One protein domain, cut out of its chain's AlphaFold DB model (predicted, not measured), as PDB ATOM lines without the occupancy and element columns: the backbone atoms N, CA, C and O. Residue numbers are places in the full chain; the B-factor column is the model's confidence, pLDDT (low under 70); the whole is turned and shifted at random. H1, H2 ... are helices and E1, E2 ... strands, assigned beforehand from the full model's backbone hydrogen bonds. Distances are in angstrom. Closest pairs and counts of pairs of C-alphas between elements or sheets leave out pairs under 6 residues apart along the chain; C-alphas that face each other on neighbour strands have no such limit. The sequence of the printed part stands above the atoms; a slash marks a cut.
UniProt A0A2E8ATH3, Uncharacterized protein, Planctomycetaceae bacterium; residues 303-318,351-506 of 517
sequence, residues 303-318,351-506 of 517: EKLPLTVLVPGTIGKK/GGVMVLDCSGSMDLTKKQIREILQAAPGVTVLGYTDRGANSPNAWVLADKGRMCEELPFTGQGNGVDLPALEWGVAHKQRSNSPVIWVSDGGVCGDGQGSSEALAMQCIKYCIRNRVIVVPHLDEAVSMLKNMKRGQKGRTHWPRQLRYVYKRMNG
ATOM      1  N   GLU A 303     -50.662 -12.520  -6.569       92.88
ATOM      2  CA  GLU A 303     -51.534 -13.110  -5.560       92.88
ATOM      3  C   GLU A 303     -51.137 -12.643  -4.150       92.88
ATOM      4  O   GLU A 303     -49.968 -12.625  -3.757       92.88
ATOM      5  N   LYS A 304     -52.124 -12.269  -3.333       91.62
ATOM      6  CA  LYS A 304     -51.887 -11.949  -1.922       91.62
ATOM      7  C   LYS A 304     -52.185 -13.162  -1.053       91.62
ATOM      8  O   LYS A 304     -53.346 -13.465  -0.790       91.62
ATOM      9  N   LEU A 305     -51.133 -13.800  -0.548       90.69
ATOM     10  CA  LEU A 305     -51.265 -14.943   0.351       90.69
ATOM     11  C   LEU A 305     -51.845 -14.534   1.722       90.69
ATOM     12  O   LEU A 305     -51.669 -13.388   2.159       90.69
ATOM     13  N   PRO A 306     -52.501 -15.457   2.454       91.50
ATOM     14  CA  PRO A 306     -52.932 -15.216   3.829       91.50
ATOM     15  C   PRO A 306     -51.743 -14.918   4.762       91.50
ATOM     16  O   PRO A 306     -50.940 -15.791   5.087       91.50
ATOM     17  N   LEU A 307     -51.637 -13.670   5.229       92.69
ATOM     18  CA  LEU A 307     -50.563 -13.215   6.124       92.69
ATOM     19  C   LEU A 307     -50.929 -13.458   7.599       92.69
ATOM     20  O   LEU A 307     -51.292 -12.531   8.333       92.69
ATOM     21  N   THR A 308     -50.901 -14.723   8.018       91.19
ATOM     22  CA  THR A 308     -51.356 -15.185   9.343       91.19
ATOM     23  C   THR A 308     -50.310 -15.022  10.446       91.19
ATOM     24  O   THR A 308     -50.673 -14.859  11.613       91.19
ATOM     25  N   VAL A 309     -49.018 -15.002  10.105       88.94
ATOM     26  CA  VAL A 309     -47.925 -14.971  11.086       88.94
ATOM     27  C   VAL A 309     -47.552 -13.535  11.424       88.94
ATOM     28  O   VAL A 309     -46.999 -12.815  10.594       88.94
ATOM     29  N   LEU A 310     -47.797 -13.116  12.666       86.75
ATOM     30  CA  LEU A 310     -47.343 -11.824  13.178       86.75
ATOM     31  C   LEU A 310     -45.891 -11.917  13.665       86.75
ATOM     32  O   LEU A 310     -45.583 -12.687  14.572       86.75
ATOM     33  N   VAL A 311     -45.001 -11.081  13.128       81.62
ATOM     34  CA  VAL A 311     -43.631 -10.951  13.644       81.62
ATOM     35  C   VAL A 311     -43.625  -9.913  14.777       81.62
ATOM     36  O   VAL A 311     -44.008  -8.772  14.535       81.62
ATOM     37  N   PRO A 312     -43.217 -10.242  16.018       65.69
ATOM     38  CA  PRO A 312     -43.279  -9.310  17.149       65.69
ATOM     39  C   PRO A 312     -42.396  -8.062  16.983       65.69
ATOM     40  O   PRO A 312     -41.301  -8.120  16.426       65.69
ATOM     41  N   GLY A 313     -42.843  -6.926  17.532       62.44
ATOM     42  CA  GLY A 313     -42.078  -5.667  17.554       62.44
ATOM     43  C   GLY A 313     -42.249  -4.772  16.319       62.44
ATOM     44  O   GLY A 313     -41.460  -3.844  16.124       62.44
ATOM     45  N   THR A 314     -43.263  -5.044  15.493       54.25
ATOM     46  CA  THR A 314     -43.326  -4.576  14.105       54.25
ATOM     47  C   THR A 314     -44.173  -3.326  13.840       54.25
ATOM     48  O   THR A 314     -43.908  -2.597  12.888       54.25
ATOM     49  N   ILE A 315     -45.162  -2.996  14.671       53.84
ATOM     50  CA  ILE A 315     -46.090  -1.898  14.353       53.84
ATOM     51  C   ILE A 315     -46.171  -0.925  15.525       53.84
ATOM     52  O   ILE A 315     -46.699  -1.244  16.585       53.84
ATOM     53  N   GLY A 316     -45.628   0.282  15.339       56.31
ATOM     54  CA  GLY A 316     -45.733   1.349  16.331       56.31
ATOM     55  C   GLY A 316     -44.715   2.475  16.174       56.31
ATOM     56  O   GLY A 316     -43.735   2.391  15.432       56.31
ATOM     57  N   LYS A 317     -44.956   3.562  16.909       58.50
ATOM     58  CA  LYS A 317     -43.975   4.627  17.142       58.50
ATOM     59  C   LYS A 317     -42.937   4.100  18.137       58.50
ATOM     60  O   LYS A 317     -43.281   3.848  19.288       58.50
ATOM     61  N   LYS A 318     -41.676   3.954  17.722       63.09
ATOM     62  CA  LYS A 318     -40.580   3.547  18.618       63.09
ATOM     63  C   LYS A 318     -39.738   4.762  18.992       63.09
ATOM     64  O   LYS A 318     -39.374   5.555  18.127       63.09
ATOM     65  N   GLY A 351     -41.118   2.123   6.266       74.06
ATOM     66  CA  GLY A 351     -41.774   1.339   5.225       74.06
ATOM     67  C   GLY A 351     -40.800   1.062   4.084       74.06
ATOM     68  O   GLY A 351     -39.620   1.394   4.168       74.06
ATOM     69  N   GLY A 352     -41.295   0.480   3.011       87.81
ATOM     70  CA  GLY A 352     -40.493   0.116   1.856       87.81
ATOM     71  C   GLY A 352     -41.158  -1.008   1.094       87.81
ATOM     72  O   GLY A 352     -42.068  -1.666   1.609       87.81
ATOM     73  N   VAL A 353     -40.681  -1.237  -0.115       94.38
ATOM     74  CA  VAL A 353     -41.056  -2.418  -0.884       94.38
ATOM     75  C   VAL A 353     -39.790  -3.180  -1.220       94.38
ATOM     76  O   VAL A 353     -38.776  -2.590  -1.583       94.38
ATOM     77  N   MET A 354     -39.832  -4.487  -1.036       94.44
ATOM     78  CA  MET A 354     -38.772  -5.390  -1.436       94.44
ATOM     79  C   MET A 354     -39.327  -6.306  -2.517       94.44
ATOM     80  O   MET A 354     -40.317  -6.994  -2.279       94.44
ATOM     81  N   VAL A 355     -38.707  -6.265  -3.688       95.62
ATOM     82  CA  VAL A 355     -39.015  -7.107  -4.842       95.62
ATOM     83  C   VAL A 355     -37.930  -8.176  -4.894       95.62
ATOM     84  O   VAL A 355     -36.751  -7.852  -5.036       95.62
ATOM     85  N   LEU A 356     -38.316  -9.426  -4.672       93.12
ATOM     86  CA  LEU A 356     -37.428 -10.576  -4.574       93.12
ATOM     87  C   LEU A 356     -37.590 -11.449  -5.806       93.12
ATOM     88  O   LEU A 356     -38.672 -11.982  -6.047       93.12
ATOM     89  N   ASP A 357     -36.495 -11.600  -6.532       89.56
ATOM     90  CA  ASP A 357     -36.319 -12.655  -7.514       89.56
ATOM     91  C   ASP A 357     -36.256 -14.000  -6.784       89.56
ATOM     92  O   ASP A 357     -35.396 -14.217  -5.922       89.56
ATOM     93  N   CYS A 358     -37.220 -14.863  -7.086       86.06
ATOM     94  CA  CYS A 358     -37.338 -16.216  -6.556       86.06
ATOM     95  C   CYS A 358     -37.152 -17.267  -7.665       86.06
ATOM     96  O   CYS A 358     -37.693 -18.372  -7.549       86.06
ATOM     97  N   SER A 359     -36.435 -16.922  -8.743       75.19
ATOM     98  CA  SER A 359     -36.003 -17.885  -9.757       75.19
ATOM     99  C   SER A 359     -35.071 -18.944  -9.164       75.19
ATOM    100  O   SER A 359     -34.560 -18.804  -8.056       75.19
ATOM    101  N   GLY A 360     -34.853 -20.037  -9.897       65.50
ATOM    102  CA  GLY A 360     -34.248 -21.271  -9.385       65.50
ATOM    103  C   GLY A 360     -32.824 -21.155  -8.826       65.50
ATOM    104  O   GLY A 360     -32.332 -22.127  -8.258       65.50
ATOM    105  N   SER A 361     -32.157 -20.005  -8.964       63.38
ATOM    106  CA  SER A 361     -30.873 -19.688  -8.318       63.38
ATOM    107  C   SER A 361     -31.019 -19.070  -6.914       63.38
ATOM    108  O   SER A 361     -30.026 -18.960  -6.190       63.38
ATOM    109  N   MET A 362     -32.234 -18.685  -6.512       70.38
ATOM    110  CA  MET A 362     -32.540 -17.891  -5.322       70.38
ATOM    111  C   MET A 362     -33.479 -18.651  -4.370       70.38
ATOM    112  O   MET A 362     -34.701 -18.503  -4.397       70.38
ATOM    113  N   ASP A 363     -32.901 -19.444  -3.465       70.19
ATOM    114  CA  ASP A 363     -33.669 -20.152  -2.434       70.19
ATOM    115  C   ASP A 363     -34.140 -19.197  -1.327       70.19
ATOM    116  O   ASP A 363     -33.371 -18.757  -0.463       70.19
ATOM    117  N   LEU A 364     -35.441 -18.897  -1.323       81.38
ATOM    118  CA  LEU A 364     -36.079 -18.092  -0.288       81.38
ATOM    119  C   LEU A 364     -36.650 -18.970   0.831       81.38
ATOM    120  O   LEU A 364     -37.498 -19.833   0.617       81.38
ATOM    121  N   THR A 365     -36.254 -18.689   2.071       86.38
ATOM    122  CA  THR A 365     -36.750 -19.400   3.257       86.38
ATOM    123  C   THR A 365     -37.636 -18.523   4.142       86.38
ATOM    124  O   THR A 365     -37.459 -17.305   4.259       86.38
ATOM    125  N   LYS A 366     -38.550 -19.156   4.894       87.06
ATOM    126  CA  LYS A 366     -39.394 -18.466   5.893       87.06
ATOM    127  C   LYS A 366     -38.554 -17.710   6.931       87.06
ATOM    128  O   LYS A 366     -38.946 -16.648   7.415       87.06
ATOM    129  N   LYS A 367     -37.386 -18.258   7.292       88.00
ATOM    130  CA  LYS A 367     -36.466 -17.631   8.248       88.00
ATOM    131  C   LYS A 367     -35.964 -16.288   7.717       88.00
ATOM    132  O   LYS A 367     -36.005 -15.311   8.459       88.00
ATOM    133  N   GLN A 368     -35.575 -16.218   6.446       88.19
ATOM    134  CA  GLN A 368     -35.087 -14.976   5.849       88.19
ATOM    135  C   GLN A 368     -36.184 -13.903   5.771       88.19
ATOM    136  O   GLN A 368     -35.931 -12.753   6.119       88.19
ATOM    137  N   ILE A 369     -37.435 -14.261   5.451       88.94
ATOM    138  CA  ILE A 369     -38.560 -13.301   5.478       88.94
ATOM    139  C   ILE A 369     -38.786 -12.743   6.885       88.94
ATOM    140  O   ILE A 369     -39.004 -11.541   7.070       88.94
ATOM    141  N   ARG A 370     -38.669 -13.592   7.911       89.88
ATOM    142  CA  ARG A 370     -38.728 -13.143   9.305       89.88
ATOM    143  C   ARG A 370     -37.591 -12.169   9.634       89.88
ATOM    144  O   ARG A 370     -37.839 -11.172  10.309       89.88
ATOM    145  N   GLU A 371     -36.373 -12.419   9.157       89.12
ATOM    146  CA  GLU A 371     -35.229 -11.515   9.349       89.12
ATOM    147  C   GLU A 371     -35.431 -10.157   8.656       89.12
ATOM    148  O   GLU A 371     -35.138  -9.115   9.254       89.12
ATOM    149  N   ILE A 372     -36.014 -10.151   7.453       89.69
ATOM    150  CA  ILE A 372     -36.414  -8.932   6.732       89.69
ATOM    151  C   ILE A 372     -37.401  -8.118   7.572       89.69
ATOM    152  O   ILE A 372     -37.165  -6.935   7.823       89.69
ATOM    153  N   LEU A 373     -38.463  -8.743   8.092       88.62
ATOM    154  CA  LEU A 373     -39.466  -8.059   8.918       88.62
ATOM    155  C   LEU A 373     -38.912  -7.574  10.266       88.62
ATOM    156  O   LEU A 373     -39.325  -6.528  10.769       88.62
ATOM    157  N   GLN A 374     -37.950  -8.279  10.862       86.12
ATOM    158  CA  GLN A 374     -37.261  -7.807  12.069       86.12
ATOM    159  C   GLN A 374     -36.380  -6.578  11.788       86.12
ATOM    160  O   GLN A 374     -36.277  -5.658  12.621       86.12
ATOM    161  N   ALA A 375     -35.741  -6.537  10.616       84.31
ATOM    162  CA  ALA A 375     -34.952  -5.396  10.174       84.31
ATOM    163  C   ALA A 375     -35.862  -4.199   9.846       84.31
ATOM    164  O   ALA A 375     -35.715  -3.143  10.477       84.31
ATOM    165  N   ALA A 376     -36.845  -4.397   8.965       84.31
ATOM    166  CA  ALA A 376     -37.784  -3.394   8.472       84.31
ATOM    167  C   ALA A 376     -39.247  -3.849   8.639       84.31
ATOM    168  O   ALA A 376     -39.864  -4.366   7.715       84.31
ATOM    169  N   PRO A 377     -39.858  -3.599   9.803       82.25
ATOM    170  CA  PRO A 377     -41.213  -4.059  10.088       82.25
ATOM    171  C   PRO A 377     -42.348  -3.622   9.166       82.25
ATOM    172  O   PRO A 377     -43.376  -4.290   9.097       82.25
ATOM    173  N   GLY A 378     -42.205  -2.458   8.533       82.44
ATOM    174  CA  GLY A 378     -43.224  -1.883   7.661       82.44
ATOM    175  C   GLY A 378     -43.038  -2.239   6.189       82.44
ATOM    176  O   GLY A 378     -43.730  -1.646   5.368       82.44
ATOM    177  N   VAL A 379     -42.080  -3.111   5.860       88.75
ATOM    178  CA  VAL A 379     -41.778  -3.486   4.478       88.75
ATOM    179  C   VAL A 379     -42.874  -4.389   3.914       88.75
ATOM    180  O   VAL A 379     -43.401  -5.258   4.613       88.75
ATOM    181  N   THR A 380     -43.209  -4.166   2.650       93.69
ATOM    182  CA  THR A 380     -43.987  -5.102   1.837       93.69
ATOM    183  C   THR A 380     -43.000  -5.929   1.017       93.69
ATOM    184  O   THR A 380     -42.115  -5.358   0.385       93.69
ATOM    185  N   VAL A 381     -43.117  -7.254   1.050       94.44
ATOM    186  CA  VAL A 381     -42.235  -8.178   0.322       94.44
ATOM    187  C   VAL A 381     -43.037  -8.848  -0.786       94.44
ATOM    188  O   VAL A 381     -43.998  -9.561  -0.493       94.44
ATOM    189  N   LEU A 382     -42.638  -8.611  -2.033       95.19
ATOM    190  CA  LEU A 382     -43.125  -9.299  -3.224       95.19
ATOM    191  C   LEU A 382     -42.056 -10.302  -3.658       95.19
ATOM    192  O   LEU A 382     -40.932  -9.888  -3.920       95.19
ATOM    193  N   GLY A 383     -42.386 -11.588  -3.725       92.94
ATOM    194  CA  GLY A 383     -41.549 -12.585  -4.400       92.94
ATOM    195  C   GLY A 383     -42.128 -12.894  -5.771       92.94
ATOM    196  O   GLY A 383     -43.339 -13.089  -5.855       92.94
ATOM    197  N   TYR A 384     -41.309 -12.930  -6.817       91.38
ATOM    198  CA  TYR A 384     -41.744 -13.261  -8.175       91.38
ATOM    199  C   TYR A 384     -40.891 -14.381  -8.773       91.38
ATOM    200  O   TYR A 384     -39.728 -14.546  -8.419       91.38
ATOM    201  N   THR A 385     -41.499 -15.177  -9.645       88.06
ATOM    202  CA  THR A 385     -40.854 -16.239 -10.429       88.06
ATOM    203  C   THR A 385     -41.793 -16.621 -11.564       88.06
ATOM    204  O   THR A 385     -43.004 -16.458 -11.438       88.06
ATOM    205  N   ASP A 386     -41.284 -17.199 -12.645       77.88
ATOM    206  CA  ASP A 386     -42.154 -17.766 -13.668       77.88
ATOM    207  C   ASP A 386     -42.625 -19.192 -13.309       77.88
ATOM    208  O   ASP A 386     -41.839 -20.046 -12.884       77.88
ATOM    209  N   ARG A 387     -43.929 -19.446 -13.476       72.69
ATOM    210  CA  ARG A 387     -44.586 -20.753 -13.287       72.69
ATOM    211  C   ARG A 387     -45.356 -21.208 -14.540       72.69
ATOM    212  O   ARG A 387     -46.089 -22.195 -14.476       72.69
ATOM    213  N   GLY A 388     -45.192 -20.509 -15.664       66.12
ATOM    214  CA  GLY A 388     -45.911 -20.750 -16.909       66.12
ATOM    215  C   GLY A 388     -47.292 -20.087 -16.968       66.12
ATOM    216  O   GLY A 388     -47.817 -19.548 -15.988       66.12
ATOM    217  N   ALA A 389     -47.900 -20.147 -18.156       64.50
ATOM    218  CA  ALA A 389     -49.159 -19.476 -18.455       64.50
ATOM    219  C   ALA A 389     -50.308 -19.974 -17.551       64.50
ATOM    220  O   ALA A 389     -50.565 -21.172 -17.447       64.50
ATOM    221  N   ASN A 390     -51.046 -19.039 -16.939       75.12
ATOM    222  CA  ASN A 390     -52.282 -19.261 -16.150       75.12
ATOM    223  C   ASN A 390     -52.154 -19.517 -14.650       75.12
ATOM    224  O   ASN A 390     -53.177 -19.694 -13.991       75.12
ATOM    225  N   SER A 391     -50.958 -19.390 -14.081       82.81
ATOM    226  CA  SER A 391     -50.783 -19.328 -12.624       82.81
ATOM    227  C   SER A 391     -50.321 -17.942 -12.161       82.81
ATOM    228  O   SER A 391     -49.763 -17.186 -12.958       82.81
ATOM    229  N   PRO A 392     -50.529 -17.589 -10.880       88.06
ATOM    230  CA  PRO A 392     -49.811 -16.484 -10.261       88.06
ATOM    231  C   PRO A 392     -48.300 -16.676 -10.422       88.06
ATOM    232  O   PRO A 392     -47.793 -17.789 -10.263       88.06
ATOM    233  N   ASN A 393     -47.605 -15.590 -10.750       89.81
ATOM    234  CA  ASN A 393     -46.150 -15.534 -10.936       89.81
ATOM    235  C   ASN A 393     -45.492 -14.506  -9.997       89.81
ATOM    236  O   ASN A 393     -44.288 -14.260 -10.048       89.81
ATOM    237  N   ALA A 394     -46.281 -13.920  -9.093       92.38
ATOM    238  CA  ALA A 394     -45.783 -13.120  -7.993       92.38
ATOM    239  C   ALA A 394     -46.705 -13.213  -6.775       92.38
ATOM    240  O   ALA A 394     -47.928 -13.283  -6.901       92.38
ATOM    241  N   TRP A 395     -46.122 -13.159  -5.579       93.38
ATOM    242  CA  TRP A 395     -46.846 -13.265  -4.318       93.38
ATOM    243  C   TRP A 395     -46.417 -12.202  -3.323       93.38
ATOM    244  O   TRP A 395     -45.229 -11.975  -3.092       93.38
ATOM    245  N   VAL A 396     -47.396 -11.597  -2.651       94.94
ATOM    246  CA  VAL A 396     -47.122 -10.778  -1.466       94.94
ATOM    247  C   VAL A 396     -46.854 -11.715  -0.292       94.94
ATOM    248  O   VAL A 396     -47.778 -12.277   0.296       94.94
ATOM    249  N   LEU A 397     -45.577 -11.877   0.049       93.81
ATOM    250  CA  LEU A 397     -45.098 -12.792   1.089       93.81
ATOM    251  C   LEU A 397     -45.164 -12.174   2.485       93.81
ATOM    252  O   LEU A 397     -45.299 -12.876   3.488       93.81
ATOM    253  N   ALA A 398     -45.054 -10.848   2.558       92.38
ATOM    254  CA  ALA A 398     -45.170 -10.110   3.802       92.38
ATOM    255  C   ALA A 398     -45.696  -8.692   3.585       92.38
ATOM    256  O   ALA A 398     -45.394  -8.042   2.588       92.38
ATOM    257  N   ASP A 399     -46.460  -8.198   4.554       91.19
ATOM    258  CA  ASP A 399     -46.966  -6.829   4.586       91.19
ATOM    259  C   ASP A 399     -47.225  -6.407   6.033       91.19
ATOM    260  O   ASP A 399     -47.813  -7.153   6.822       91.19
ATOM    261  N   LYS A 400     -46.798  -5.188   6.388       84.94
ATOM    262  CA  LYS A 400     -47.081  -4.547   7.689       84.94
ATOM    263  C   LYS A 400     -46.827  -5.474   8.886       84.94
ATOM    264  O   LYS A 400     -47.680  -5.624   9.758       84.94
ATOM    265  N   GLY A 401     -45.657  -6.105   8.938       85.75
ATOM    266  CA  GLY A 401     -45.246  -6.934  10.074       85.75
ATOM    267  C   GLY A 401     -45.880  -8.323  10.133       85.75
ATOM    268  O   GLY A 401     -45.640  -9.048  11.101       85.75
ATOM    269  N   ARG A 402     -46.674  -8.698   9.125       90.31
ATOM    270  CA  ARG A 402     -47.226 -10.043   8.963       90.31
ATOM    271  C   ARG A 402     -46.596 -10.729   7.756       90.31
ATOM    272  O   ARG A 402     -46.301 -10.057   6.773       90.31
ATOM    273  N   MET A 403     -46.416 -12.041   7.827       92.25
ATOM    274  CA  MET A 403     -45.931 -12.871   6.717       92.25
ATOM    275  C   MET A 403     -46.831 -14.084   6.492       92.25
ATOM    276  O   MET A 403     -47.619 -14.448   7.372       92.25
ATOM    277  N   CYS A 404     -46.715 -14.692   5.314       91.38
ATOM    278  CA  CYS A 404     -47.362 -15.961   5.016       91.38
ATOM    279  C   CYS A 404     -46.804 -17.094   5.892       91.38
ATOM    280  O   CYS A 404     -45.638 -17.081   6.300       91.38
ATOM    281  N   GLU A 405     -47.660 -18.071   6.198       88.12
ATOM    282  CA  GLU A 405     -47.240 -19.292   6.888       88.12
ATOM    283  C   GLU A 405     -46.449 -20.183   5.936       88.12
ATOM    284  O   GLU A 405     -45.357 -20.608   6.287       88.12
ATOM    285  N   GLU A 406     -46.958 -20.436   4.730       87.38
ATOM    286  CA  GLU A 406     -46.336 -21.278   3.706       87.38
ATOM    287  C   GLU A 406     -45.817 -20.435   2.543       87.38
ATOM    288  O   GLU A 406     -46.425 -19.427   2.175       87.38
ATOM    289  N   LEU A 407     -44.659 -20.826   2.001       85.12
ATOM    290  CA  LEU A 407     -44.093 -20.153   0.841       85.12
ATOM    291  C   LEU A 407     -44.627 -20.781  -0.440       85.12
ATOM    292  O   LEU A 407     -44.751 -22.006  -0.497       85.12
ATOM    293  N   PRO A 408     -44.933 -19.954  -1.451       80.44
ATOM    294  CA  PRO A 408     -45.276 -20.457  -2.764       80.44
ATOM    295  C   PRO A 408     -44.049 -21.126  -3.396       80.44
ATOM    296  O   PRO A 408     -42.911 -20.922  -2.972       80.44
ATOM    297  N   PHE A 409     -44.305 -21.942  -4.410       69.94
ATOM    298  CA  PHE A 409     -43.270 -22.604  -5.197       69.94
ATOM    299  C   PHE A 409     -42.320 -21.591  -5.866       69.94
ATOM    300  O   PHE A 409     -42.770 -20.549  -6.339       69.94
ATOM    301  N   THR A 410     -41.033 -21.934  -5.943       65.69
ATOM    302  CA  THR A 410     -39.985 -21.200  -6.671       65.69
ATOM    303  C   THR A 410     -39.703 -21.896  -8.010       65.69
ATOM    304  O   THR A 410     -39.543 -23.115  -8.054       65.69
ATOM    305  N   GLY A 411     -39.739 -21.150  -9.119       64.88
ATOM    306  CA  GLY A 411     -39.658 -21.672 -10.493       64.88
ATOM    307  C   GLY A 411     -38.250 -21.632 -11.093       64.88
ATOM    308  O   GLY A 411     -37.310 -21.185 -10.451       64.88
ATOM    309  N   GLN A 412     -38.075 -22.117 -12.331       65.50
ATOM    310  CA  GLN A 412     -36.755 -22.217 -12.991       65.50
ATOM    311  C   GLN A 412     -36.365 -21.000 -13.849       65.50
ATOM    312  O   GLN A 412     -35.230 -20.939 -14.313       65.50
ATOM    313  N   GLY A 413     -37.266 -20.037 -14.058       67.88
ATOM    314  CA  GLY A 413     -37.017 -18.874 -14.908       67.88
ATOM    315  C   GLY A 413     -37.755 -17.625 -14.441       67.88
ATOM    316  O   GLY A 413     -38.607 -17.687 -13.550       67.88
ATOM    317  N   ASN A 414     -37.406 -16.505 -15.067       74.75
ATOM    318  CA  ASN A 414     -38.059 -15.214 -14.908       74.75
ATOM    319  C   ASN A 414     -38.705 -14.807 -16.237       74.75
ATOM    320  O   ASN A 414     -38.228 -15.182 -17.301       74.75
ATOM    321  N   GLY A 415     -39.796 -14.057 -16.170       86.62
ATOM    322  CA  GLY A 415     -40.454 -13.497 -17.356       86.62
ATOM    323  C   GLY A 415     -41.141 -12.165 -17.077       86.62
ATOM    324  O   GLY A 415     -41.837 -11.634 -17.933       86.62
ATOM    325  N   VAL A 416     -40.997 -11.634 -15.858       91.12
ATOM    326  CA  VAL A 416     -41.786 -10.505 -15.341       91.12
ATOM    327  C   VAL A 416     -40.959  -9.554 -14.469       91.12
ATOM    328  O   VAL A 416     -41.524  -8.846 -13.639       91.12
ATOM    329  N   ASP A 417     -39.630  -9.511 -14.636       93.75
ATOM    330  CA  ASP A 417     -38.738  -8.680 -13.811       93.75
ATOM    331  C   ASP A 417     -39.141  -7.201 -13.816       93.75
ATOM    332  O   ASP A 417     -39.346  -6.604 -12.755       93.75
ATOM    333  N   LEU A 418     -39.297  -6.603 -15.004       94.75
ATOM    334  CA  LEU A 418     -39.706  -5.204 -15.114       94.75
ATOM    335  C   LEU A 418     -41.133  -4.978 -14.584       94.75
ATOM    336  O   LEU A 418     -41.284  -4.108 -13.723       94.75
ATOM    337  N   PRO A 419     -42.158  -5.762 -14.977       95.12
ATOM    338  CA  PRO A 419     -43.477  -5.663 -14.356       95.12
ATOM    339  C   PRO A 419     -43.454  -5.751 -12.818       95.12
ATOM    340  O   PRO A 419     -44.140  -4.989 -12.132       95.12
ATOM    341  N   ALA A 420     -42.638  -6.639 -12.236       95.38
ATOM    342  CA  ALA A 420     -42.500  -6.775 -10.785       95.38
ATOM    343  C   ALA A 420     -41.846  -5.535 -10.143       95.38
ATOM    344  O   ALA A 420     -42.269  -5.088  -9.069       95.38
ATOM    345  N   LEU A 421     -40.848  -4.941 -10.804       96.81
ATOM    346  CA  LEU A 421     -40.249  -3.666 -10.404       96.81
ATOM    347  C   LEU A 421     -41.265  -2.519 -10.442       96.81
ATOM    348  O   LEU A 421     -41.331  -1.725  -9.496       96.81
ATOM    349  N   GLU A 422     -42.077  -2.449 -11.497       96.81
ATOM    350  CA  GLU A 422     -43.139  -1.453 -11.653       96.81
ATOM    351  C   GLU A 422     -44.184  -1.560 -10.552       96.81
ATOM    352  O   GLU A 422     -44.508  -0.565  -9.892       96.81
ATOM    353  N   TRP A 423     -44.630  -2.785 -10.271       97.12
ATOM    354  CA  TRP A 423     -45.493  -3.061  -9.135       97.12
ATOM    355  C   TRP A 423     -44.851  -2.577  -7.833       97.12
ATOM    356  O   TRP A 423     -45.496  -1.885  -7.041       97.12
ATOM    357  N   GLY A 424     -43.565  -2.876  -7.622       96.06
ATOM    358  CA  GLY A 424     -42.834  -2.491  -6.417       96.06
ATOM    359  C   GLY A 424     -42.773  -0.978  -6.199       96.06
ATOM    360  O   GLY A 424     -42.982  -0.495  -5.082       96.06
ATOM    361  N   VAL A 425     -42.533  -0.210  -7.262       96.00
ATOM    362  CA  VAL A 425     -42.528   1.258  -7.213       96.00
ATOM    363  C   VAL A 425     -43.931   1.817  -6.978       96.00
ATOM    364  O   VAL A 425     -44.076   2.732  -6.162       96.00
ATOM    365  N   ALA A 426     -44.959   1.254  -7.616       95.44
ATOM    366  CA  ALA A 426     -46.348   1.672  -7.431       95.44
ATOM    367  C   ALA A 426     -46.872   1.404  -6.006       95.44
ATOM    368  O   ALA A 426     -47.681   2.171  -5.486       95.44
ATOM    369  N   HIS A 427     -46.369   0.363  -5.334       93.62
ATOM    370  CA  HIS A 427     -46.802  -0.043  -3.990       93.62
ATOM    371  C   HIS A 427     -45.993   0.589  -2.849       93.62
ATOM    372  O   HIS A 427     -46.141   0.218  -1.678       93.62
ATOM    373  N   LYS A 428     -45.159   1.588  -3.157       89.88
ATOM    374  CA  LYS A 428     -44.502   2.422  -2.149       89.88
ATOM    375  C   LYS A 428     -45.544   2.999  -1.188       89.88
ATOM    376  O   LYS A 428     -46.427   3.757  -1.574       89.88
ATOM    377  N   GLN A 429     -45.392   2.745   0.113       85.00
ATOM    378  CA  GLN A 429     -46.324   3.292   1.112       85.00
ATOM    379  C   GLN A 429     -46.196   4.822   1.259       85.00
ATOM    380  O   GLN A 429     -47.070   5.464   1.844       85.00
ATOM    381  N   ARG A 430     -45.083   5.404   0.791       83.44
ATOM    382  CA  ARG A 430     -44.809   6.846   0.684       83.44
ATOM    383  C   ARG A 430     -43.890   7.089  -0.505       83.44
ATOM    384  O   ARG A 430     -43.052   6.245  -0.797       83.44
ATOM    385  N   SER A 431     -43.946   8.276  -1.102       81.94
ATOM    386  CA  SER A 431     -43.080   8.651  -2.233       81.94
ATOM    387  C   SER A 431     -41.577   8.483  -1.957       81.94
ATOM    388  O   SER A 431     -40.821   8.147  -2.862       81.94
ATOM    389  N   ASN A 432     -41.149   8.658  -0.701       82.06
ATOM    390  CA  ASN A 432     -39.759   8.503  -0.264       82.06
ATOM    391  C   ASN A 432     -39.426   7.127   0.341       82.06
ATOM    392  O   ASN A 432     -38.325   6.947   0.865       82.06
ATOM    393  N   SER A 433     -40.363   6.176   0.326       86.12
ATOM    394  CA  SER A 433     -40.080   4.809   0.760       86.12
ATOM    395  C   SER A 433     -39.081   4.158  -0.206       86.12
ATOM    396  O   SER A 433     -39.265   4.262  -1.423       86.12
ATOM    397  N   PRO A 434     -38.042   3.474   0.303       89.06
ATOM    398  CA  PRO A 434     -37.098   2.766  -0.548       89.06
ATOM    399  C   PRO A 434     -37.777   1.579  -1.237       89.06
ATOM    400  O   PRO A 434     -38.635   0.915  -0.646       89.06
ATOM    401  N   VAL A 435     -37.347   1.300  -2.466       93.88
ATOM    402  CA  VAL A 435     -37.620   0.035  -3.155       93.88
ATOM    403  C   VAL A 435     -36.296  -0.685  -3.307       93.88
ATOM    404  O   VAL A 435     -35.318  -0.076  -3.742       93.88
ATOM    405  N   ILE A 436     -36.259  -1.946  -2.896       94.56
ATOM    406  CA  ILE A 436     -35.078  -2.798  -2.992       94.56
ATOM    407  C   ILE A 436     -35.420  -3.949  -3.926       94.56
ATOM    408  O   ILE A 436     -36.379  -4.669  -3.664       94.56
ATOM    409  N   TRP A 437     -34.637  -4.119  -4.981       95.75
ATOM    410  CA  TRP A 437     -34.698  -5.277  -5.857       95.75
ATOM    411  C   TRP A 437     -33.554  -6.224  -5.515       95.75
ATOM    412  O   TRP A 437     -32.389  -5.820  -5.506       95.75
ATOM    413  N   VAL A 438     -33.896  -7.463  -5.183       93.94
ATOM    414  CA  VAL A 438     -32.932  -8.527  -4.916       93.94
ATOM    415  C   VAL A 438     -32.985  -9.491  -6.091       93.94
ATOM    416  O   VAL A 438     -34.005 -10.151  -6.256       93.94
ATOM    417  N   SER A 439     -31.927  -9.545  -6.896       92.44
ATOM    418  CA  SER A 439     -31.821 -10.424  -8.070       92.44
ATOM    419  C   SER A 439     -30.359 -10.670  -8.418       92.44
ATOM    420  O   SER A 439     -29.527  -9.779  -8.250       92.44
ATOM    421  N   ASP A 440     -30.040 -11.850  -8.950       89.06
ATOM    422  CA  ASP A 440     -28.709 -12.174  -9.476       89.06
ATOM    423  C   ASP A 440     -28.419 -11.520 -10.851       89.06
ATOM    424  O   ASP A 440     -27.281 -11.545 -11.344       89.06
ATOM    425  N   GLY A 441     -29.432 -10.863 -11.428       88.00
ATOM    426  CA  GLY A 441     -29.381 -10.149 -12.696       88.00
ATOM    427  C   GLY A 441     -29.716 -10.995 -13.927       88.00
ATOM    428  O   GLY A 441     -29.525 -10.491 -15.035       88.00
ATOM    429  N   GLY A 442     -30.187 -12.233 -13.748       87.62
ATOM    430  CA  GLY A 442     -30.700 -13.104 -14.804       87.62
ATOM    431  C   GLY A 442     -32.078 -12.671 -15.294       87.62
ATOM    432  O   GLY A 442     -33.092 -13.260 -14.930       87.62
ATOM    433  N   VAL A 443     -32.109 -11.627 -16.124       89.50
ATOM    434  CA  VAL A 443     -33.348 -11.107 -16.714       89.50
ATOM    435  C   VAL A 443     -33.708 -11.902 -17.964       89.50
ATOM    436  O   VAL A 443     -32.944 -11.922 -18.935       89.50
ATOM    437  N   CYS A 444     -34.890 -12.507 -17.946       87.12
ATOM    438  CA  CYS A 444     -35.405 -13.355 -19.015       87.12
ATOM    439  C   CYS A 444     -36.778 -12.856 -19.485       87.12
ATOM    440  O   CYS A 444     -37.511 -12.207 -18.734       87.12
ATOM    441  N   GLY A 445     -37.095 -13.122 -20.752       85.38
ATOM    442  CA  GLY A 445     -38.425 -12.867 -21.308       85.38
ATOM    443  C   GLY A 445     -39.378 -14.039 -21.078       85.38
ATOM    444  O   GLY A 445     -38.957 -15.128 -20.693       85.38
ATOM    445  N   ASP A 446     -40.664 -13.831 -21.339       85.69
ATOM    446  CA  ASP A 446     -41.697 -14.864 -21.170       85.69
ATOM    447  C   ASP A 446     -41.479 -16.070 -22.096       85.69
ATOM    448  O   ASP A 446     -41.620 -15.964 -23.318       85.69
ATOM    449  N   GLY A 447     -41.110 -17.213 -21.509       79.19
ATOM    450  CA  GLY A 447     -40.712 -18.416 -22.247       79.19
ATOM    451  C   GLY A 447     -39.392 -18.276 -23.017       79.19
ATOM    452  O   GLY A 447     -39.075 -19.131 -23.843       79.19
ATOM    453  N   GLN A 448     -38.624 -17.214 -22.758       81.31
ATOM    454  CA  GLN A 448     -37.396 -16.870 -23.472       81.31
ATOM    455  C   GLN A 448     -36.160 -17.029 -22.581       81.31
ATOM    456  O   GLN A 448     -36.224 -17.093 -21.353       81.31
ATOM    457  N   GLY A 449     -34.992 -17.086 -23.221       81.50
ATOM    458  CA  GLY A 449     -33.712 -17.011 -22.524       81.50
ATOM    459  C   GLY A 449     -33.414 -15.609 -21.986       81.50
ATOM    460  O   GLY A 449     -34.226 -14.684 -22.065       81.50
ATOM    461  N   SER A 450     -32.196 -15.446 -21.472       83.81
ATOM    462  CA  SER A 450     -31.703 -14.145 -21.029       83.81
ATOM    463  C   SER A 450     -31.775 -13.125 -22.165       83.81
ATOM    464  O   SER A 450     -31.268 -13.399 -23.255       83.81
ATOM    465  N   SER A 451     -32.337 -11.948 -21.899       86.69
ATOM    466  CA  SER A 451     -32.475 -10.886 -22.898       86.69
ATOM    467  C   SER A 451     -31.796  -9.602 -22.451       86.69
ATOM    468  O   SER A 451     -31.995  -9.089 -21.352       86.69
ATOM    469  N   GLU A 452     -30.990  -9.059 -23.348       88.69
ATOM    470  CA  GLU A 452     -30.153  -7.893 -23.095       88.69
ATOM    471  C   GLU A 452     -30.962  -6.609 -23.186       88.69
ATOM    472  O   GLU A 452     -30.793  -5.721 -22.352       88.69
ATOM    473  N   ALA A 453     -31.879  -6.549 -24.155       88.44
ATOM    474  CA  ALA A 453     -32.861  -5.482 -24.274       88.44
ATOM    475  C   ALA A 453     -33.717  -5.386 -23.000       88.44
ATOM    476  O   ALA A 453     -33.801  -4.318 -22.391       88.44
ATOM    477  N   LEU A 454     -34.270  -6.511 -22.532       91.69
ATOM    478  CA  LEU A 454     -35.084  -6.552 -21.312       91.69
ATOM    479  C   LEU A 454     -34.260  -6.205 -20.060       91.69
ATOM    480  O   LEU A 454     -34.691  -5.413 -19.218       91.69
ATOM    481  N   ALA A 455     -33.027  -6.710 -19.959       93.06
ATOM    482  CA  ALA A 455     -32.109  -6.341 -18.883       93.06
ATOM    483  C   ALA A 455     -31.804  -4.833 -18.877       93.06
ATOM    484  O   ALA A 455     -31.795  -4.206 -17.814       93.06
ATOM    485  N   MET A 456     -31.590  -4.224 -20.048       91.81
ATOM    486  CA  MET A 456     -31.387  -2.780 -20.169       91.81
ATOM    487  C   MET A 456     -32.620  -1.986 -19.727       91.81
ATOM    488  O   MET A 456     -32.448  -0.967 -19.051       91.81
ATOM    489  N   GLN A 457     -33.841  -2.456 -20.007       93.06
ATOM    490  CA  GLN A 457     -35.060  -1.836 -19.478       93.06
ATOM    491  C   GLN A 457     -35.089  -1.863 -17.945       93.06
ATOM    492  O   GLN A 457     -35.288  -0.815 -17.326       93.06
ATOM    493  N   CYS A 458     -34.800  -3.010 -17.321       95.06
ATOM    494  CA  CYS A 458     -34.706  -3.116 -15.861       95.06
ATOM    495  C   CYS A 458     -33.656  -2.155 -15.281       95.06
ATOM    496  O   CYS A 458     -33.928  -1.460 -14.299       95.06
ATOM    497  N   ILE A 459     -32.469  -2.062 -15.897       94.25
ATOM    498  CA  ILE A 459     -31.401  -1.154 -15.449       94.25
ATOM    499  C   ILE A 459     -31.853   0.310 -15.550       94.25
ATOM    500  O   ILE A 459     -31.761   1.044 -14.560       94.25
ATOM    501  N   LYS A 460     -32.372   0.735 -16.711       91.88
ATOM    502  CA  LYS A 460     -32.876   2.103 -16.923       91.88
ATOM    503  C   LYS A 460     -33.993   2.434 -15.929       91.88
ATOM    504  O   LYS A 460     -33.971   3.499 -15.308       91.88
ATOM    505  N   TYR A 461     -34.925   1.504 -15.716       94.69
ATOM    506  CA  TYR A 461     -36.025   1.661 -14.769       94.69
ATOM    507  C   TYR A 461     -35.529   1.826 -13.330       94.69
ATOM    508  O   TYR A 461     -35.976   2.735 -12.621       94.69
ATOM    509  N   CYS A 462     -34.571   0.995 -12.906       94.75
ATOM    510  CA  CYS A 462     -33.990   1.059 -11.569       94.75
ATOM    511  C   CYS A 462     -33.273   2.391 -11.316       94.75
ATOM    512  O   CYS A 462     -33.493   3.007 -10.271       94.75
ATOM    513  N   ILE A 463     -32.476   2.869 -12.278       91.06
ATOM    514  CA  ILE A 463     -31.789   4.167 -12.188       91.06
ATOM    515  C   ILE A 463     -32.814   5.305 -12.094       91.06
ATOM    516  O   ILE A 463     -32.758   6.113 -11.164       91.06
ATOM    517  N   ARG A 464     -33.800   5.336 -13.002       90.75
ATOM    518  CA  ARG A 464     -34.832   6.386 -13.059       90.75
ATOM    519  C   ARG A 464     -35.658   6.467 -11.774       90.75
ATOM    520  O   ARG A 464     -35.916   7.561 -11.275       90.75
ATOM    521  N   ASN A 465     -36.063   5.322 -11.227       92.06
ATOM    522  CA  ASN A 465     -36.948   5.243 -10.058       92.06
ATOM    523  C   ASN A 465     -36.211   5.146  -8.718       92.06
ATOM    524  O   ASN A 465     -36.856   5.029  -7.666       92.06
ATOM    525  N   ARG A 466     -34.874   5.224  -8.750       90.19
ATOM    526  CA  ARG A 466     -33.995   5.099  -7.585       90.19
ATOM    527  C   ARG A 466     -34.245   3.799  -6.813       90.19
ATOM    528  O   ARG A 466     -34.320   3.798  -5.582       90.19
ATOM    529  N   VAL A 467     -34.400   2.696  -7.543       93.44
ATOM    530  CA  VAL A 467     -34.483   1.350  -6.967       93.44
ATOM    531  C   VAL A 467     -33.083   0.918  -6.548       93.44
ATOM    532  O   VAL A 467     -32.122   1.063  -7.302       93.44
ATOM    533  N   ILE A 468     -32.965   0.407  -5.327       93.19
ATOM    534  CA  ILE A 468     -31.707  -0.123  -4.815       93.19
ATOM    535  C   ILE A 468     -31.602  -1.581  -5.246       93.19
ATOM    536  O   ILE A 468     -32.447  -2.382  -4.861       93.19
ATOM    537  N   VAL A 469     -30.575  -1.931  -6.013       94.50
ATOM    538  CA  VAL A 469     -30.367  -3.314  -6.475       94.50
ATOM    539  C   VAL A 469     -29.317  -3.987  -5.604       94.50
ATOM    540  O   VAL A 469     -28.307  -3.367  -5.275       94.50
ATOM    541  N   VAL A 470     -29.554  -5.230  -5.205       92.75
ATOM    542  CA  VAL A 470     -28.592  -6.053  -4.461       92.75
ATOM    543  C   VAL A 470     -28.617  -7.489  -4.993       92.75
ATOM    544  O   VAL A 470     -29.690  -7.981  -5.338       92.75
ATOM    545  N   PRO A 471     -27.469  -8.185  -5.059       90.88
ATOM    546  CA  PRO A 471     -27.398  -9.501  -5.692       90.88
ATOM    547  C   PRO A 471     -27.973 -10.620  -4.820       90.88
ATOM    548  O   PRO A 471     -28.455 -11.626  -5.329       90.88
ATOM    549  N   HIS A 472     -27.924 -10.455  -3.495       89.94
ATOM    550  CA  HIS A 472     -28.265 -11.507  -2.544       89.94
ATOM    551  C   HIS A 472     -29.118 -10.986  -1.388       89.94
ATOM    552  O   HIS A 472     -29.010  -9.835  -0.953       89.94
ATOM    553  N   LEU A 473     -29.946 -11.874  -0.838       87.81
ATOM    554  CA  LEU A 473     -30.874 -11.536   0.238       87.81
ATOM    555  C   LEU A 473     -30.165 -11.122   1.534       87.81
ATOM    556  O   LEU A 473     -30.611 -10.201   2.219       87.81
ATOM    557  N   ASP A 474     -29.031 -11.746   1.847       88.12
ATOM    558  CA  ASP A 474     -28.244 -11.421   3.041       88.12
ATOM    559  C   ASP A 474     -27.676  -9.994   2.981       88.12
ATOM    560  O   ASP A 474     -27.624  -9.284   3.997       88.12
ATOM    561  N   GLU A 475     -27.320  -9.529   1.780       88.19
ATOM    562  CA  GLU A 475     -26.923  -8.141   1.540       88.19
ATOM    563  C   GLU A 475     -28.108  -7.193   1.725       88.19
ATOM    564  O   GLU A 475     -27.976  -6.170   2.403       88.19
ATOM    565  N   ALA A 476     -29.294  -7.565   1.230       88.88
ATOM    566  CA  ALA A 476     -30.524  -6.801   1.431       88.88
ATOM    567  C   ALA A 476     -30.858  -6.638   2.926       88.88
ATOM    568  O   ALA A 476     -31.136  -5.531   3.399       88.88
ATOM    569  N   VAL A 477     -30.779  -7.722   3.706       88.25
ATOM    570  CA  VAL A 477     -31.023  -7.710   5.158       88.25
ATOM    571  C   VAL A 477     -29.980  -6.856   5.884       88.25
ATOM    572  O   VAL A 477     -30.327  -6.063   6.770       88.25
ATOM    573  N   SER A 478     -28.705  -6.983   5.516       86.75
ATOM    574  CA  SER A 478     -27.614  -6.170   6.069       86.75
ATOM    575  C   SER A 478     -27.821  -4.684   5.776       86.75
ATOM    576  O   SER A 478     -27.699  -3.842   6.671       86.75
ATOM    577  N   MET A 479     -28.249  -4.360   4.559       86.19
ATOM    578  CA  MET A 479     -28.588  -3.004   4.154       86.19
ATOM    579  C   MET A 479     -29.778  -2.450   4.942       86.19
ATOM    580  O   MET A 479     -29.687  -1.345   5.474       86.19
ATOM    581  N   LEU A 480     -30.864  -3.209   5.114       84.81
ATOM    582  CA  LEU A 480     -32.005  -2.781   5.933       84.81
ATOM    583  C   LEU A 480     -31.598  -2.500   7.389       84.81
ATOM    584  O   LEU A 480     -32.044  -1.514   7.986       84.81
ATOM    585  N   LYS A 481     -30.715  -3.328   7.966       83.12
ATOM    586  CA  LYS A 481     -30.151  -3.103   9.310       83.12
ATOM    587  C   LYS A 481     -29.346  -1.797   9.375       83.12
ATOM    588  O   LYS A 481     -29.460  -1.072  10.365       83.12
ATOM    589  N   ASN A 482     -28.590  -1.466   8.330       81.31
ATOM    590  CA  ASN A 482     -27.830  -0.217   8.223       81.31
ATOM    591  C   ASN A 482     -28.740   1.008   8.025       81.31
ATOM    592  O   ASN A 482     -28.582   2.017   8.716       81.31
ATOM    593  N   MET A 483     -29.771   0.898   7.187       80.94
ATOM    594  CA  MET A 483     -30.775   1.952   6.991       80.94
ATOM    595  C   MET A 483     -31.546   2.257   8.276       80.94
ATOM    596  O   MET A 483     -31.795   3.418   8.605       80.94
ATOM    597  N   LYS A 484     -31.843   1.233   9.084       74.88
ATOM    598  CA  LYS A 484     -32.429   1.395  10.425       74.88
ATOM    599  C   LYS A 484     -31.537   2.204  11.376       74.88
ATOM    600  O   LYS A 484     -32.057   2.853  12.282       74.88
ATOM    601  N   ARG A 485     -30.214   2.171  11.179       73.44
ATOM    602  CA  ARG A 485     -29.221   2.969  11.927       73.44
ATOM    603  C   ARG A 485     -29.036   4.384  11.361       73.44
ATOM    604  O   ARG A 485     -28.293   5.159  11.945       73.44
ATOM    605  N   GLY A 486     -29.726   4.735  10.273       71.44
ATOM    606  CA  GLY A 486     -29.659   6.055   9.638       71.44
ATOM    607  C   GLY A 486     -28.642   6.169   8.500       71.44
ATOM    608  O   GLY A 486     -28.429   7.273   8.006       71.44
ATOM    609  N   GLN A 487     -28.027   5.064   8.067       78.44
ATOM    610  CA  GLN A 487     -27.144   5.056   6.897       78.44
ATOM    611  C   GLN A 487     -27.954   5.027   5.591       78.44
ATOM    612  O   GLN A 487     -29.079   4.527   5.554       78.44
ATOM    613  N   LYS A 488     -27.383   5.556   4.504       76.94
ATOM    614  CA  LYS A 488     -27.993   5.485   3.167       76.94
ATOM    615  C   LYS A 488     -27.782   4.088   2.573       76.94
ATOM    616  O   LYS A 488     -26.678   3.555   2.654       76.94
ATOM    617  N   GLY A 489     -28.829   3.518   1.977       79.19
ATOM    618  CA  GLY A 489     -28.704   2.309   1.160       79.19
ATOM    619  C   GLY A 489     -27.956   2.622  -0.135       79.19
ATOM    620  O   GLY A 489     -28.125   3.712  -0.689       79.19
ATOM    621  N   ARG A 490     -27.114   1.690  -0.584       85.19
ATOM    622  CA  ARG A 490     -26.375   1.777  -1.846       85.19
ATOM    623  C   ARG A 490     -26.719   0.580  -2.714       85.19
ATOM    624  O   ARG A 490     -26.973  -0.501  -2.192       85.19
ATOM    625  N   THR A 491     -26.728   0.806  -4.018       90.25
ATOM    626  CA  THR A 491     -26.917  -0.251  -5.003       90.25
ATOM    627  C   THR A 491     -25.623  -1.032  -5.157       90.25
ATOM    628  O   THR A 491     -24.565  -0.436  -5.324       90.25
ATOM    629  N   HIS A 492     -25.716  -2.354  -5.128       91.88
ATOM    630  CA  HIS A 492     -24.658  -3.271  -5.520       91.88
ATOM    631  C   HIS A 492     -25.136  -4.001  -6.772       91.88
ATOM    632  O   HIS A 492     -25.936  -4.932  -6.698       91.88
ATOM    633  N   TRP A 493     -24.686  -3.553  -7.944       92.50
ATOM    634  CA  TRP A 493     -25.166  -4.140  -9.193       92.50
ATOM    635  C   TRP A 493     -24.691  -5.592  -9.347       92.50
ATOM    636  O   TRP A 493     -23.480  -5.827  -9.267       92.50
ATOM    637  N   PRO A 494     -25.583  -6.551  -9.644       92.44
ATOM    638  CA  PRO A 494     -25.202  -7.929  -9.928       92.44
ATOM    639  C   PRO A 494     -24.251  -8.032 -11.124       92.44
ATOM    640  O   PRO A 494     -24.289  -7.219 -12.055       92.44
ATOM    641  N   ARG A 495     -23.392  -9.061 -11.126       92.06
ATOM    642  CA  ARG A 495     -22.379  -9.269 -12.177       92.06
ATOM    643  C   ARG A 495     -23.001  -9.322 -13.575       92.06
ATOM    644  O   ARG A 495     -22.409  -8.766 -14.501       92.06
ATOM    645  N   GLN A 496     -24.163  -9.961 -13.717       91.00
ATOM    646  CA  GLN A 496     -24.854 -10.091 -15.000       91.00
ATOM    647  C   GLN A 496     -25.286  -8.724 -15.550       91.00
ATOM    648  O   GLN A 496     -24.918  -8.377 -16.670       91.00
ATOM    649  N   LEU A 497     -25.932  -7.882 -14.734       93.25
ATOM    650  CA  LEU A 497     -26.342  -6.536 -15.154       93.25
ATOM    651  C   LEU A 497     -25.145  -5.635 -15.490       93.25
ATOM    652  O   LEU A 497     -25.185  -4.892 -16.469       93.25
ATOM    653  N   ARG A 498     -24.036  -5.738 -14.741       92.62
ATOM    654  CA  ARG A 498     -22.789  -5.022 -15.081       92.62
ATOM    655  C   ARG A 498     -22.219  -5.468 -16.427       92.62
ATOM    656  O   ARG A 498     -21.699  -4.635 -17.170       92.62
ATOM    657  N   TYR A 499     -22.273  -6.769 -16.715       91.62
ATOM    658  CA  TYR A 499     -21.811  -7.330 -17.981       91.62
ATOM    659  C   TYR A 499     -22.667  -6.837 -19.149       91.62
ATOM    660  O   TYR A 499     -22.106  -6.298 -20.103       91.62
ATOM    661  N   VAL A 500     -23.997  -6.946 -19.042       91.12
ATOM    662  CA  VAL A 500     -24.934  -6.465 -20.069       91.12
ATOM    663  C   VAL A 500     -24.733  -4.974 -20.311       91.12
ATOM    664  O   VAL A 500     -24.483  -4.578 -21.445       91.12
ATOM    665  N   TYR A 501     -24.720  -4.154 -19.256       91.56
ATOM    666  CA  TYR A 501     -24.516  -2.713 -19.397       91.56
ATOM    667  C   TYR A 501     -23.189  -2.381 -20.082       91.56
ATOM    668  O   TYR A 501     -23.155  -1.548 -20.982       91.56
ATOM    669  N   LYS A 502     -22.092  -3.057 -19.709       90.25
ATOM    670  CA  LYS A 502     -20.785  -2.843 -20.343       90.25
ATOM    671  C   LYS A 502     -20.777  -3.231 -21.810       90.25
ATOM    672  O   LYS A 502     -20.178  -2.520 -22.610       90.25
ATOM    673  N   ARG A 503     -21.388  -4.359 -22.151       88.50
ATOM    674  CA  ARG A 503     -21.412  -4.853 -23.523       88.50
ATOM    675  C   ARG A 503     -22.291  -3.979 -24.412       88.50
ATOM    676  O   ARG A 503     -21.876  -3.648 -25.510       88.50
ATOM    677  N   MET A 504     -23.437  -3.544 -23.899       87.62
ATOM    678  CA  MET A 504     -24.364  -2.681 -24.618       87.62
ATOM    679  C   MET A 504     -23.810  -1.252 -24.731       87.62
ATOM    680  O   MET A 504     -23.734  -0.718 -25.834       87.62
ATOM    681  N   ASN A 505     -23.392  -0.622 -23.629       86.50
ATOM    682  CA  ASN A 505     -23.029   0.804 -23.589       86.50
ATOM    683  C   ASN A 505     -21.530   1.103 -23.718       86.50
ATOM    684  O   ASN A 505     -21.129   2.261 -23.605       86.50
ATOM    685  N   GLY A 506     -20.678   0.086 -23.837       82.50
ATOM    686  CA  GLY A 506     -19.219   0.245 -23.858       82.50
ATOM    687  C   GLY A 506     -18.605   0.792 -22.557       82.50
ATOM    688  O   GLY A 506     -17.390   0.969 -22.475       82.50
TER     689      GLY A 506
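Overview. This is residues 303 to 318 and 351 to 506 of the 517 residues of an uncharacterized protein of Planctomycetaceae bacterium (UniProt A0A2E8ATH3). A twisted five-strand sheet, in the order E3 E2 E1 E4 E5, lies between helices in three layers, with H2 and H3 covering one face and H1 and H4 the other. H5 is off the sheet and packs on H3 at one end of the body, while residues 303 to 304 add a short parallel pairing to E3 at the sheet's edge. The printed part has 172 residues with five named helices and five named strands, along the chain E1 H1 E2 E3 H2 E4 H3 E5 H4 H5; the sheet is mixed. The class is mixed, helices and strands, with 84 residues, under half, in named elements. The whole is compact, radius of gyration of the C-alphas 15.4 A, spanning 47 by 38 by 25 A.

Arrangement. The sheet holds E3 (residues 394 to 399), E2 (378 to 384), E1 (351 to 357), E4 (435 to 438) and E5 (468 to 470). E2 and E3 form an antiparallel hairpin, N 395 to O 383 at 2.8 A. The other neighbours are parallel: E1 and E2 (N 354 to O 380, 2.8 A), E1 and E4 (N 355 to O 436, 2.8 A), E4 and E5 (N 437 to O 468, 2.8 A), each pair within hydrogen-bond range. H2 (417 to 426) lies over E1 at a height over the sheet of 8.4 A, Val 353 and Gly 424 having the closest C-alphas, 5.8 A. On the opposite face, H4 (473 to 484) lies over E4 at 9.3 A, closest C-alphas Val 438 and Leu 473, 6.3 A. H1 (366 to 375), on the same face as H4, touches it at a shallow tilt of 19 degrees, the same way; the closest C-alphas are those of Ala 375 and Lys 481, 5.4 A. H3 (452 to 465) touches H2 at a shallow tilt of 14 degrees, the same way, closest C-alphas Leu 418 and Cys 458, 5.5 A. E1, H1, E2 and E4, H3, E5 are strand-helix-strand units, parallel neighbour strands with a helix between, with right-handed crossovers. H5 (495 to 505) touches H3, about perpendicular at 82 degrees, closest C-alphas Glu 452 and Val 500, 6.2 A. In all five helices every O i to N i+4 pair is within hydrogen-bond range.

Along the chain. From first to last C-alpha, E1 measures 19.7 A, E2 19.6 A, E3 14.1 A, E4 9.9 A, E5 6.7 A, H1 14.5 A, H2 14.3 A, H3 19.7 A, H4 16.5 A and H5 15.2 A. E1 begins at C-alpha 351, (-41.774, 1.339, 5.225), and H5 ends at C-alpha 505, (-23.029, 0.804, -23.589).

Size, cuts and confidence. The C-alphas farthest apart, Thr 308 and Gly 506, are 48.7 A apart. Residues 319 to 350 are not printed; C-alphas 318 and 351 are 13.6 A apart. The links E3 to H2 and E4 to H3 are long. Confidence is under 70 at residues 312 to 318, 360 to 361, 388 to 389 and 409 to 413.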